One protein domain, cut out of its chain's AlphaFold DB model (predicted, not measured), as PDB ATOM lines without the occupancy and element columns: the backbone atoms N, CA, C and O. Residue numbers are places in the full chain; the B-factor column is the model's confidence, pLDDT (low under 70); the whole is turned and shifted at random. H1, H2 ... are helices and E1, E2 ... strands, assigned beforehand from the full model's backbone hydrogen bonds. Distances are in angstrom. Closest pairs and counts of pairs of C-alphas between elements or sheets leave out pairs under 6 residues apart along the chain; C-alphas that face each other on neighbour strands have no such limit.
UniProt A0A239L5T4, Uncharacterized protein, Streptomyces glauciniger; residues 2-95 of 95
ATOM      1  N   THR A   2      76.450 126.564   2.171       38.84
ATOM      2  CA  THR A   2      75.594 127.760   2.300       38.84
ATOM      3  C   THR A   2      75.650 128.202   3.753       38.84
ATOM      4  O   THR A   2      74.915 127.667   4.581       38.84
ATOM      5  N   GLY A   3      76.573 129.103   4.087       42.16
ATOM      6  CA  GLY A   3      76.556 129.725   5.410       42.16
ATOM      7  C   GLY A   3      75.371 130.688   5.555       42.16
ATOM      8  O   GLY A   3      74.786 131.100   4.548       42.16
ATOM      9  N   PRO A   4      74.983 131.020   6.796       47.41
ATOM     10  CA  PRO A   4      73.810 131.842   7.058       47.41
ATOM     11  C   PRO A   4      73.974 133.251   6.473       47.41
ATOM     12  O   PRO A   4      75.044 133.852   6.552       47.41
ATOM     13  N   ILE A   5      72.894 133.798   5.904       53.31
ATOM     14  CA  ILE A   5      72.791 135.241   5.667       53.31
ATOM     15  C   ILE A   5      72.763 135.912   7.037       53.31
ATOM     16  O   ILE A   5      71.811 135.727   7.794       53.31
ATOM     17  N   THR A   6      73.786 136.696   7.356       55.06
ATOM     18  CA  THR A   6      73.773 137.492   8.581       55.06
ATOM     19  C   THR A   6      73.013 138.792   8.312       55.06
ATOM     20  O   THR A   6      73.422 139.554   7.428       55.06
ATOM     21  N   PRO A   7      71.911 139.074   9.030       51.59
ATOM     22  CA  PRO A   7      71.213 140.343   8.897       51.59
ATOM     23  C   PRO A   7      72.161 141.479   9.285       51.59
ATOM     24  O   PRO A   7      72.802 141.452  10.336       51.59
ATOM     25  N   ARG A   8      72.260 142.495   8.428       58.47
ATOM     26  CA  ARG A   8      73.019 143.702   8.753       58.47
ATOM     27  C   ARG A   8      72.150 144.577   9.648       58.47
ATOM     28  O   ARG A   8      71.211 145.198   9.170       58.47
ATOM     29  N   LEU A   9      72.454 144.595  10.945       54.47
ATOM     30  CA  LEU A   9      71.715 145.391  11.937       54.47
ATOM     31  C   LEU A   9      72.217 146.839  12.038       54.47
ATOM     32  O   LEU A   9      71.584 147.662  12.692       54.47
ATOM     33  N   THR A  10      73.344 147.150  11.396       49.72
ATOM     34  CA  THR A  10      73.874 148.511  11.291       49.72
ATOM     35  C   THR A  10      73.151 149.269  10.175       49.72
ATOM     36  O   THR A  10      73.150 148.778   9.040       49.72
ATOM     37  N   PRO A  11      72.599 150.466  10.447       49.28
ATOM     38  CA  PRO A  11      71.988 151.309   9.423       49.28
ATOM     39  C   PRO A  11      72.951 151.597   8.259       49.28
ATOM     40  O   PRO A  11      74.138 151.843   8.475       49.28
ATOM     41  N   ILE A  12      72.444 151.567   7.025       54.41
ATOM     42  CA  ILE A  12      73.200 151.920   5.815       54.41
ATOM     43  C   ILE A  12      72.877 153.385   5.463       54.41
ATOM     44  O   ILE A  12      71.697 153.695   5.296       54.41
ATOM     45  N   PRO A  13      73.874 154.285   5.349       43.38
ATOM     46  CA  PRO A  13      73.681 155.634   4.813       43.38
ATOM     47  C   PRO A  13      73.209 155.583   3.359       43.38
ATOM     48  O   PRO A  13      73.590 154.685   2.610       43.38
ATOM     49  N   VAL A  14      72.370 156.532   2.961       50.88
ATOM     50  CA  VAL A  14      71.476 156.352   1.820       50.88
ATOM     51  C   VAL A  14      71.612 157.470   0.790       50.88
ATOM     52  O   VAL A  14      71.375 158.634   1.088       50.88
ATOM     53  N   ASP A  15      72.017 157.101  -0.429       54.75
ATOM     54  CA  ASP A  15      72.423 158.026  -1.502       54.75
ATOM     55  C   ASP A  15      71.767 157.720  -2.867       54.75
ATOM     56  O   ASP A  15      72.160 158.260  -3.898       54.75
ATOM     57  N   GLY A  16      70.759 156.839  -2.899       53.16
ATOM     58  CA  GLY A  16      70.069 156.455  -4.138       53.16
ATOM     59  C   GLY A  16      70.816 155.427  -4.996       53.16
ATOM     60  O   GLY A  16      70.273 154.980  -6.003       53.16
ATOM     61  N   THR A  17      72.001 154.978  -4.574       64.44
ATOM     62  CA  THR A  17      72.771 153.908  -5.236       64.44
ATOM     63  C   THR A  17      72.791 152.605  -4.444       64.44
ATOM     64  O   THR A  17      73.617 151.731  -4.692       64.44
ATOM     65  N   THR A  18      71.868 152.461  -3.488       78.19
ATOM     66  CA  THR A  18      71.948 151.445  -2.440       78.19
ATOM     67  C   THR A  18      72.138 150.036  -3.008       78.19
ATOM     68  O   THR A  18      71.222 149.483  -3.633       78.19
ATOM     69  N   PRO A  19      73.316 149.426  -2.797       86.25
ATOM     70  CA  PRO A  19      73.566 148.069  -3.238       86.25
ATOM     71  C   PRO A  19      72.888 147.083  -2.286       86.25
ATOM     72  O   PRO A  19      72.564 147.402  -1.141       86.25
ATOM     73  N   CYS A  20      72.735 145.841  -2.735       88.56
ATOM     74  CA  CYS A  20      72.318 144.737  -1.877       88.56
ATOM     75  C   CYS A  20      73.203 144.624  -0.627       88.56
ATOM     76  O   CYS A  20      72.703 144.395   0.469       88.56
ATOM     77  N   GLY A  21      74.523 144.731  -0.784       86.31
ATOM     78  CA  GLY A  21      75.465 144.771   0.333       86.31
ATOM     79  C   GLY A  21      75.589 143.473   1.140       86.31
ATOM     80  O   GLY A  21      76.295 143.473   2.147       86.31
ATOM     81  N   ARG A  22      74.948 142.366   0.728       85.12
ATOM     82  CA  ARG A  22      75.112 141.055   1.380       85.12
ATOM     83  C   ARG A  22      76.560 140.596   1.254       85.12
ATOM     84  O   ARG A  22      77.098 140.565   0.149       85.12
ATOM     85  N   VAL A  23      77.151 140.177   2.365       83.81
ATOM     86  CA  VAL A  23      78.469 139.538   2.402       83.81
ATOM     87  C   VAL A  23      78.246 138.049   2.635       83.81
ATOM     88  O   VAL A  23      77.676 137.668   3.656       83.81
ATOM     89  N   ALA A  24      78.624 137.213   1.670       77.62
ATOM     90  CA  ALA A  24      78.649 135.770   1.891       77.62
ATOM     91  C   ALA A  24      79.888 135.402   2.735       77.62
ATOM     92  O   ALA A  24      80.877 136.132   2.662       77.62
ATOM     93  N   PRO A  25      79.865 134.292   3.498       75.25
ATOM     94  CA  PRO A  25      80.952 133.917   4.410       75.25
ATOM     95  C   PRO A  25      82.349 133.926   3.773       75.25
ATOM     96  O   PRO A  25      83.299 134.379   4.398       75.25
ATOM     97  N   ASP A  26      82.441 133.511   2.509       79.56
ATOM     98  CA  ASP A  26      83.705 133.398   1.770       79.56
ATOM     99  C   ASP A  26      83.878 134.505   0.714       79.56
ATOM    100  O   ASP A  26      84.744 134.428  -0.161       79.56
ATOM    101  N   ALA A  27      83.025 135.534   0.732       79.69
ATOM    102  CA  ALA A  27      83.080 136.596  -0.262       79.69
ATOM    103  C   ALA A  27      84.121 137.655   0.109       79.69
ATOM    104  O   ALA A  27      84.015 138.328   1.130       79.69
ATOM    105  N   ALA A  28      85.066 137.895  -0.803       83.50
ATOM    106  CA  ALA A  28      86.043 138.976  -0.676       83.50
ATOM    107  C   ALA A  28      85.409 140.382  -0.710       83.50
ATOM    108  O   ALA A  28      86.042 141.355  -0.303       83.50
ATOM    109  N   ARG A  29      84.183 140.517  -1.242       86.62
ATOM    110  CA  ARG A  29      83.455 141.790  -1.356       86.62
ATOM    111  C   ARG A  29      81.945 141.599  -1.163       86.62
ATOM    112  O   ARG A  29      81.426 140.538  -1.515       86.62
ATOM    113  N   PRO A  30      81.221 142.622  -0.670       88.56
ATOM    114  CA  PRO A  30      79.764 142.603  -0.631       88.56
ATOM    115  C   PRO A  30      79.143 142.537  -2.032       88.56
ATOM    116  O   PRO A  30      79.714 143.019  -3.010       88.56
ATOM    117  N   CYS A  31      77.927 142.003  -2.114       89.31
ATOM    118  CA  CYS A  31      77.121 142.016  -3.327       89.31
ATOM    119  C   CYS A  31      76.829 143.460  -3.773       89.31
ATOM    120  O   CYS A  31      76.171 144.212  -3.053       89.31
ATOM    121  N   ALA A  32      77.295 143.818  -4.971       90.19
ATOM    122  CA  ALA A  32      77.140 145.153  -5.552       90.19
ATOM    123  C   ALA A  32      75.870 145.319  -6.411       90.19
ATOM    124  O   ALA A  32      75.611 146.410  -6.905       90.19
ATOM    125  N   GLU A  33      75.080 144.255  -6.591       90.88
ATOM    126  CA  GLU A  33      73.826 144.318  -7.350       90.88
ATOM    127  C   GLU A  33      72.875 145.374  -6.770       90.88
ATOM    128  O   GLU A  33      72.751 145.456  -5.538       90.88
ATOM    129  N   PRO A  34      72.148 146.129  -7.616       88.19
ATOM    130  CA  PRO A  34      71.180 147.110  -7.147       88.19
ATOM    131  C   PRO A  34      70.136 146.484  -6.223       88.19
ATOM    132  O   PRO A  34      69.537 145.442  -6.530       88.19
ATOM    133  N   ALA A  35      69.878 147.139  -5.093       89.50
ATOM    134  CA  ALA A  35      68.797 146.729  -4.218       89.50
ATOM    135  C   ALA A  35      67.442 146.897  -4.918       89.50
ATOM    136  O   ALA A  35      67.141 147.929  -5.515       89.50
ATOM    137  N   ARG A  36      66.604 145.865  -4.820       91.50
ATOM    138  CA  ARG A  36      65.206 145.884  -5.284       91.50
ATOM    139  C   ARG A  36      64.226 145.749  -4.133       91.50
ATOM    140  O   ARG A  36      63.081 146.162  -4.258       91.50
ATOM    141  N   TRP A  37      64.677 145.203  -3.009       91.94
ATOM    142  CA  TRP A  37      63.866 144.990  -1.823       91.94
ATOM    143  C   TRP A  37      64.469 145.690  -0.617       91.94
ATOM    144  O   TRP A  37      65.681 145.639  -0.408       91.94
ATOM    145  N   HIS A  38      63.596 146.280   0.188       90.88
ATOM    146  CA  HIS A  38      63.876 146.630   1.569       90.88
ATOM    147  C   HIS A  38      63.150 145.610   2.450       90.88
ATOM    148  O   HIS A  38      61.960 145.348   2.255       90.88
ATOM    149  N   ILE A  39      63.882 144.973   3.360       91.50
ATOM    150  CA  ILE A  39      63.388 143.923   4.253       91.50
ATOM    151  C   ILE A  39      63.398 144.474   5.670       91.50
ATOM    152  O   ILE A  39      64.435 144.977   6.101       91.50
ATOM    153  N   GLN A  40      62.293 144.330   6.396       91.38
ATOM    154  CA  GLN A  40      62.234 144.592   7.829       91.38
ATOM    155  C   GLN A  40      62.367 143.282   8.598       91.38
ATOM    156  O   GLN A  40      61.432 142.483   8.648       91.38
ATOM    157  N   TRP A  41      63.518 143.066   9.231       88.38
ATOM    158  CA  TRP A  41      63.747 141.882  10.063       88.38
ATOM    159  C   TRP A  41      63.034 142.006  11.405       88.38
ATOM    160  O   TRP A  41      62.378 141.067  11.842       88.38
ATOM    161  N   LEU A  42      63.160 143.183  12.024       86.38
ATOM    162  CA  LEU A  42      62.570 143.586  13.300       86.38
ATOM    163  C   LEU A  42      62.206 145.083  13.226       86.38
ATOM    164  O   LEU A  42      62.729 145.789  12.356       86.38
ATOM    165  N   PRO A  43      61.358 145.614  14.128       82.62
ATOM    166  CA  PRO A  43      61.105 147.052  14.203       82.62
ATOM    167  C   PRO A  43      62.415 147.847  14.306       82.62
ATOM    168  O   PRO A  43      63.232 147.587  15.180       82.62
ATOM    169  N   GLY A  44      62.642 148.786  13.381       77.38
ATOM    170  CA  GLY A  44      63.876 149.583  13.310       77.38
ATOM    171  C   GLY A  44      65.102 148.886  12.697       77.38
ATOM    172  O   GLY A  44      66.102 149.554  12.449       77.38
ATOM    173  N   HIS A  45      65.035 147.586  12.388       81.44
ATOM    174  CA  HIS A  45      66.150 146.827  11.813       81.44
ATOM    175  C   HIS A  45      65.817 146.348  10.403       81.44
ATOM    176  O   HIS A  45      65.114 145.349  10.209       81.44
ATOM    177  N   GLY A  46      66.345 147.068   9.415       85.00
ATOM    178  CA  GLY A  46      66.144 146.778   8.003       85.00
ATOM    179  C   GLY A  46      67.435 146.440   7.269       85.00
ATOM    180  O   GLY A  46      68.530 146.799   7.694       85.00
ATOM    181  N   SER A  47      67.303 145.760   6.136       86.75
ATOM    182  CA  SER A  47      68.395 145.618   5.171       86.75
ATOM    183  C   SER A  47      67.881 145.657   3.742       86.75
ATOM    184  O   SER A  47      66.724 145.323   3.478       86.75
ATOM    185  N   PHE A  48      68.772 145.950   2.806       88.44
ATOM    186  CA  PHE A  48      68.485 145.911   1.380       88.44
ATOM    187  C   PHE A  48      68.877 144.574   0.746       88.44
ATOM    188  O   PHE A  48      69.813 143.910   1.188       88.44
ATOM    189  N   ALA A  49      68.164 144.171  -0.306       91.12
ATOM    190  CA  ALA A  49      68.468 142.955  -1.054       91.12
ATOM    191  C   ALA A  49      68.220 143.121  -2.560       91.12
ATOM    192  O   ALA A  49      67.239 143.736  -2.991       91.12
ATOM    193  N   CYS A  50      69.090 142.521  -3.378       92.44
ATOM    194  CA  CYS A  50      68.795 142.280  -4.790       92.44
ATOM    195  C   CYS A  50      67.754 141.151  -4.934       92.44
ATOM    196  O   CYS A  50      67.391 140.485  -3.960       92.44
ATOM    197  N   ALA A  51      67.264 140.911  -6.152       93.19
ATOM    198  CA  ALA A  51      66.224 139.908  -6.397       93.19
ATOM    199  C   ALA A  51      66.634 138.491  -5.945       93.19
ATOM    200  O   ALA A  51      65.852 137.815  -5.275       93.19
ATOM    201  N   ALA A  52      67.866 138.074  -6.251       92.75
ATOM    202  CA  ALA A  52      68.379 136.753  -5.891       92.75
ATOM    203  C   ALA A  52      68.457 136.564  -4.368       92.75
ATOM    204  O   ALA A  52      67.921 135.596  -3.830       92.75
ATOM    205  N   HIS A  53      69.043 137.527  -3.654       94.00
ATOM    206  CA  HIS A  53      69.169 137.442  -2.199       94.00
ATOM    207  C   HIS A  53      67.837 137.626  -1.466       94.00
ATOM    208  O   HIS A  53      67.660 137.056  -0.395       94.00
ATOM    209  N   MET A  54      66.860 138.334  -2.042       93.81
ATOM    210  CA  MET A  54      65.498 138.320  -1.504       93.81
ATOM    211  C   MET A  54      64.863 136.932  -1.649       93.81
ATOM    212  O   MET A  54      64.222 136.461  -0.715       93.81
ATOM    213  N   ALA A  55      65.020 136.263  -2.796       94.25
ATOM    214  CA  ALA A  55      64.491 134.910  -2.983       94.25
ATOM    215  C   ALA A  55      65.104 133.917  -1.980       94.25
ATOM    216  O   ALA A  55      64.387 133.104  -1.397       94.25
ATOM    217  N   GLU A  56      66.406 134.040  -1.721       92.38
ATOM    218  CA  GLU A  56      67.094 133.289  -0.670       92.38
ATOM    219  C   GLU A  56      66.540 133.633   0.722       92.38
ATOM    220  O   GLU A  56      66.145 132.738   1.470       92.38
ATOM    221  N   ALA A  57      66.410 134.924   1.044       91.75
ATOM    222  CA  ALA A  57      65.887 135.377   2.328       91.75
ATOM    223  C   ALA A  57      64.472 134.846   2.612       91.75
ATOM    224  O   ALA A  57      64.192 134.409   3.725       91.75
ATOM    225  N   ARG A  58      63.602 134.800   1.591       92.81
ATOM    226  CA  ARG A  58      62.251 134.217   1.690       92.81
ATOM    227  C   ARG A  58      62.256 132.740   2.072       92.81
ATOM    228  O   ARG A  58      61.307 132.295   2.704       92.81
ATOM    229  N   ARG A  59      63.266 131.983   1.641       93.19
ATOM    230  CA  ARG A  59      63.387 130.551   1.947       93.19
ATOM    231  C   ARG A  59      63.952 130.289   3.334       93.19
ATOM    232  O   ARG A  59      63.637 129.257   3.910       93.19
ATOM    233  N   LEU A  60      64.838 131.162   3.808       89.19
ATOM    234  CA  LEU A  60      65.704 130.855   4.944       89.19
ATOM    235  C   LEU A  60      65.318 131.575   6.239       89.19
ATOM    236  O   LEU A  60      65.716 131.116   7.305       89.19
ATOM    237  N   PHE A  61      64.562 132.675   6.174       87.50
ATOM    238  CA  PHE A  61      64.319 133.522   7.343       87.50
ATOM    239  C   PHE A  61      62.864 133.957   7.469       87.50
ATOM    240  O   PHE A  61      62.175 134.211   6.478       87.50
ATOM    241  N   ALA A  62      62.439 134.128   8.719       90.69
ATOM    242  CA  ALA A  62      61.285 134.944   9.056       90.69
ATOM    243  C   ALA A  62      61.694 136.426   9.090       90.69
ATOM    244  O   ALA A  62      62.800 136.775   9.502       90.69
ATOM    245  N   TYR A  63      60.791 137.293   8.657       90.88
ATOM    246  CA  TYR A  63      60.915 138.747   8.725       90.88
ATOM    247  C   TYR A  63      59.522 139.327   8.938       90.88
ATOM    248  O   TYR A  63      58.522 138.678   8.622       90.88
ATOM    249  N   VAL A  64      59.468 140.542   9.477       91.94
ATOM    250  CA  VAL A  64      58.210 141.238   9.757       91.94
ATOM    251  C   VAL A  64      57.497 141.563   8.451       91.94
ATOM    252  O   VAL A  64      56.318 141.257   8.297       91.94
ATOM    253  N   ASP A  65      58.215 142.176   7.511       93.25
ATOM    254  CA  ASP A  65      57.634 142.679   6.271       93.25
ATOM    255  C   ASP A  65      58.723 142.956   5.216       93.25
ATOM    256  O   ASP A  65      59.928 142.925   5.500       93.25
ATOM    257  N   ARG A  66      58.311 143.192   3.969       93.06
ATOM    258  CA  ARG A  66      59.189 143.567   2.854       93.06
ATOM    259  C   ARG A  66      58.440 144.409   1.827       93.06
ATOM    260  O   ARG A  66      57.281 144.139   1.524       93.06
ATOM    261  N   HIS A  67      59.144 145.314   1.161       91.75
ATOM    262  CA  HIS A  67      58.594 146.024   0.004       91.75
ATOM    263  C   HIS A  67      59.650 146.311  -1.058       91.75
ATOM    264  O   HIS A  67      60.854 146.168  -0.827       91.75
ATOM    265  N   GLN A  68      59.184 146.692  -2.249       90.50
ATOM    266  CA  GLN A  68      60.073 147.201  -3.289       90.50
ATOM    267  C   GLN A  68      60.755 148.477  -2.799       90.50
ATOM    268  O   GLN A  68      60.125 149.302  -2.136       90.50
ATOM    269  N   VAL A  69      62.035 148.640  -3.126       86.88
ATOM    270  CA  VAL A  69      62.742 149.895  -2.855       86.88
ATOM    271  C   VAL A  69      62.037 151.019  -3.618       86.88
ATOM    272  O   VAL A  69      61.816 150.927  -4.822       86.88
ATOM    273  N   GLY A  70      61.671 152.063  -2.889       76.56
ATOM    274  CA  GLY A  70      61.077 153.296  -3.388       76.56
ATOM    275  C   GLY A  70      61.882 154.514  -2.928       76.56
ATOM    276  O   GLY A  70      62.804 154.362  -2.119       76.56
ATOM    277  N   PRO A  71      61.530 155.720  -3.402       73.75
ATOM    278  CA  PRO A  71      62.309 156.939  -3.160       73.75
ATOM    279  C   PRO A  71      62.509 157.234  -1.667       73.75
ATOM    280  O   PRO A  71      63.575 157.687  -1.259       73.75
ATOM    281  N   ASP A  72      61.528 156.881  -0.837       76.19
ATOM    282  CA  ASP A  72      61.536 157.186   0.593       76.19
ATOM    283  C   ASP A  72      62.380 156.219   1.434       76.19
ATOM    284  O   ASP A  72      62.661 156.516   2.589       76.19
ATOM    285  N   CYS A  73      62.806 155.066   0.900       78.19
ATOM    286  CA  CYS A  73      63.567 154.058   1.673       78.19
ATOM    287  C   CYS A  73      64.904 154.587   2.181       78.19
ATOM    288  O   CYS A  73      65.466 154.080   3.148       78.19
ATOM    289  N   ASN A  74      65.381 155.598   1.469       70.25
ATOM    290  CA  ASN A  74      66.709 156.146   1.536       70.25
ATOM    291  C   ASN A  74      66.715 157.587   2.055       70.25
ATOM    292  O   ASN A  74      67.746 158.251   2.043       70.25
ATOM    293  N   MET A  75      65.570 158.103   2.496       71.12
ATOM    294  CA  MET A  75      65.530 159.447   3.049       71.12
ATOM    295  C   MET A  75      65.889 159.415   4.537       71.12
ATOM    296  O   MET A  75      65.356 158.584   5.279       71.12
ATOM    297  N   PRO A  76      66.758 160.324   5.011       69.06
ATOM    298  CA  PRO A  76      66.958 160.527   6.438       69.06
ATOM    299  C   PRO A  76      65.619 160.729   7.162       69.06
ATOM    300  O   PRO A  76      64.756 161.473   6.700       69.06
ATOM    301  N   GLY A  77      65.431 160.036   8.287       71.88
ATOM    302  CA  GLY A  77      64.184 160.086   9.062       71.88
ATOM    303  C   GLY A  77      63.026 159.259   8.488       71.88
ATOM    304  O   GLY A  77      61.925 159.299   9.036       71.88
ATOM    305  N   ALA A  78      63.237 158.497   7.410       78.56
ATOM    306  CA  ALA A  78      62.227 157.566   6.925       78.56
ATOM    307  C   ALA A  78      62.020 156.414   7.915       78.56
ATOM    308  O   ALA A  78      62.970 155.782   8.378       78.56
ATOM    309  N   LEU A  79      60.757 156.121   8.214       80.56
ATOM    310  CA  LEU A  79      60.342 155.024   9.083       80.56
ATOM    311  C   LEU A  79      59.533 154.001   8.292       80.56
ATOM    312  O   LEU A  79      58.858 154.336   7.318       80.56
ATOM    313  N   TRP A  80      59.566 152.745   8.738       84.62
ATOM    314  CA  TRP A  80      58.672 151.717   8.213       84.62
ATOM    315  C   TRP A  80      57.233 151.987   8.657       84.62
ATOM    316  O   TRP A  80      56.956 152.116   9.849       84.62
ATOM    317  N   SER A  81      56.307 152.045   7.710       82.69
ATOM    318  CA  SER A  81      54.889 152.286   7.945       82.69
ATOM    319  C   SER A  81      54.053 151.529   6.916       82.69
ATOM    320  O   SER A  81      54.108 151.830   5.726       82.69
ATOM    321  N   ALA A  82      53.268 150.552   7.383       79.81
ATOM    322  CA  ALA A  82      52.288 149.813   6.578       79.81
ATOM    323  C   ALA A  82      52.824 149.351   5.203       79.81
ATOM    324  O   ALA A  82      52.299 149.751   4.161       79.81
ATOM    325  N   GLY A  83      53.891 148.545   5.190       81.44
ATOM    326  CA  GLY A  83      54.437 147.986   3.948       81.44
ATOM    327  C   GLY A  83      55.244 148.947   3.082       81.44
ATOM    328  O   GLY A  83      55.486 148.647   1.916       81.44
ATOM    329  N   ARG A  84      55.664 150.101   3.606       83.44
ATOM    330  CA  ARG A  84      56.575 151.024   2.913       83.44
ATOM    331  C   ARG A  84      57.418 151.833   3.889       83.44
ATOM    332  O   ARG A  84      57.069 151.962   5.058       83.44
ATOM    333  N   CYS A  85      58.471 152.464   3.389       83.50
ATOM    334  CA  CYS A  85      59.117 153.568   4.088       83.50
ATOM    335  C   CYS A  85      58.352 154.870   3.846       83.50
ATOM    336  O   CYS A  85      57.855 155.102   2.746       83.50
ATOM    337  N   ALA A  86      58.271 155.718   4.865       80.88
ATOM    338  CA  ALA A  86      57.733 157.065   4.754       80.88
ATOM    339  C   ALA A  86      58.448 157.991   5.737       80.88
ATOM    340  O   ALA A  86      58.708 157.605   6.876       80.88
ATOM    341  N   VAL A  87      58.719 159.229   5.327       74.56
ATOM    342  CA  VAL A  87      59.153 160.274   6.261       74.56
ATOM    343  C   VAL A  87      57.915 160.846   6.958       74.56
ATOM    344  O   VAL A  87      57.018 161.357   6.277       74.56
ATOM    345  N   PRO A  88      57.812 160.767   8.297       70.88
ATOM    346  CA  PRO A  88      56.681 161.331   9.020       70.88
ATOM    347  C   PRO A  88      56.573 162.841   8.778       70.88
ATOM    348  O   PRO A  88      57.521 163.598   9.011       70.88
ATOM    349  N   ARG A  89      55.395 163.306   8.344       62.59
ATOM    350  CA  ARG A  89      55.104 164.741   8.214       62.59
ATOM    351  C   ARG A  89      55.049 165.358   9.614       62.59
ATOM    352  O   ARG A  89      54.044 165.246  10.303       62.59
ATOM    353  N   GLY A  90      56.165 165.947  10.038       56.91
ATOM    354  CA  GLY A  90      56.354 166.539  11.368       56.91
ATOM    355  C   GLY A  90      57.810 166.549  11.847       56.91
ATOM    356  O   GLY A  90      58.159 167.381  12.673       56.91
ATOM    357  N   GLN A  91      58.676 165.691  11.287       51.97
ATOM    358  CA  GLN A  91      60.114 165.632  11.616       51.97
ATOM    359  C   GLN A  91      61.024 166.351  10.602       51.97
ATOM    360  O   GLN A  91      62.230 166.415  10.795       51.97
ATOM    361  N   ALA A  92      60.466 166.965   9.551       48.38
ATOM    362  CA  ALA A  92      61.223 167.696   8.523       48.38
ATOM    363  C   ALA A  92      61.803 169.055   8.992       48.38
ATOM    364  O   ALA A  92      62.179 169.886   8.168       48.38
ATOM    365  N   ARG A  93      61.856 169.317  10.304       44.53
ATOM    366  CA  ARG A  93      62.463 170.522  10.884       44.53
ATOM    367  C   ARG A  93      63.354 170.168  12.070       44.53
ATOM    368  O   ARG A  93      62.979 170.355  13.220       44.53
ATOM    369  N   ALA A  94      64.551 169.703  11.756       41.69
ATOM    370  CA  ALA A  94      65.746 170.021  12.519       41.69
ATOM    371  C   ALA A  94      66.862 170.168  11.480       41.69
ATOM    372  O   ALA A  94      67.368 169.172  10.966       41.69
ATOM    373  N   ALA A  95      67.077 171.417  11.064       42.47
ATOM    374  CA  ALA A  95      68.248 171.836  10.303       42.47
ATOM    375  C   ALA A  95      69.445 171.954  11.251       42.47
ATOM    376  O   ALA A  95      69.196 172.282  12.436       42.47
TER     377      ALA A  95
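What this domain is: This is residues 2 to 95 of the 95 residues of an uncharacterized protein of Streptomyces glauciniger (UniProt A0A239L5T4). With little regular structure, the domain has a small antiparallel sheet, E2 E1 E3, with H1 over one face; short helix H2 and hairpin E4 E5 cluster away from H1. Residues 2 to 36, no named element, come first. The printed part has 94 residues, 35 in named elements E1 E2 H1 E3 H2 E4 E5, mixed class; it is compact, radius of gyration of the C-alphas 13.6 A, spans 45 by 25 by 19 A.

How they stand to each other: E1, residues 37 to 42, and E2, 45 to 49, form a hairpin; N 39 and O 47 are 2.9 A apart. H1, residues 51 to 60, with every O i to N i+4 pair within hydrogen-bond range, is on the sheet, two layers, height 9.3 A; closest C-alphas to E1 are Met 54 and Trp 37, 6.9 A. E3, residues 65 to 68, is antiparallel to E1, N 38 and O 67 at 2.9 A. E2, H1, E3 form a split strand-helix-strand unit, E1 between the strands, crossover right-handed. H2, residues 71 to 74, too short for such pairs, only grazes the sheet. E4, residues 79 to 81, and E5, 84 to 86, form a hairpin, N 81 and O 84 at 2.8 A.

Where its parts are: E1, 15.2 A long, begins at C-alpha 37 (63.866, 144.990, -1.823); E5 ends at C-alpha 86 (57.733, 157.065, 4.754).

The domain as a whole: The farthest C-alphas, Thr 2 and Arg 93, are 45.5 A apart. The printed part has no cut. Confidence is under 70 at residues 2 to 17, 76 and 89 to 95.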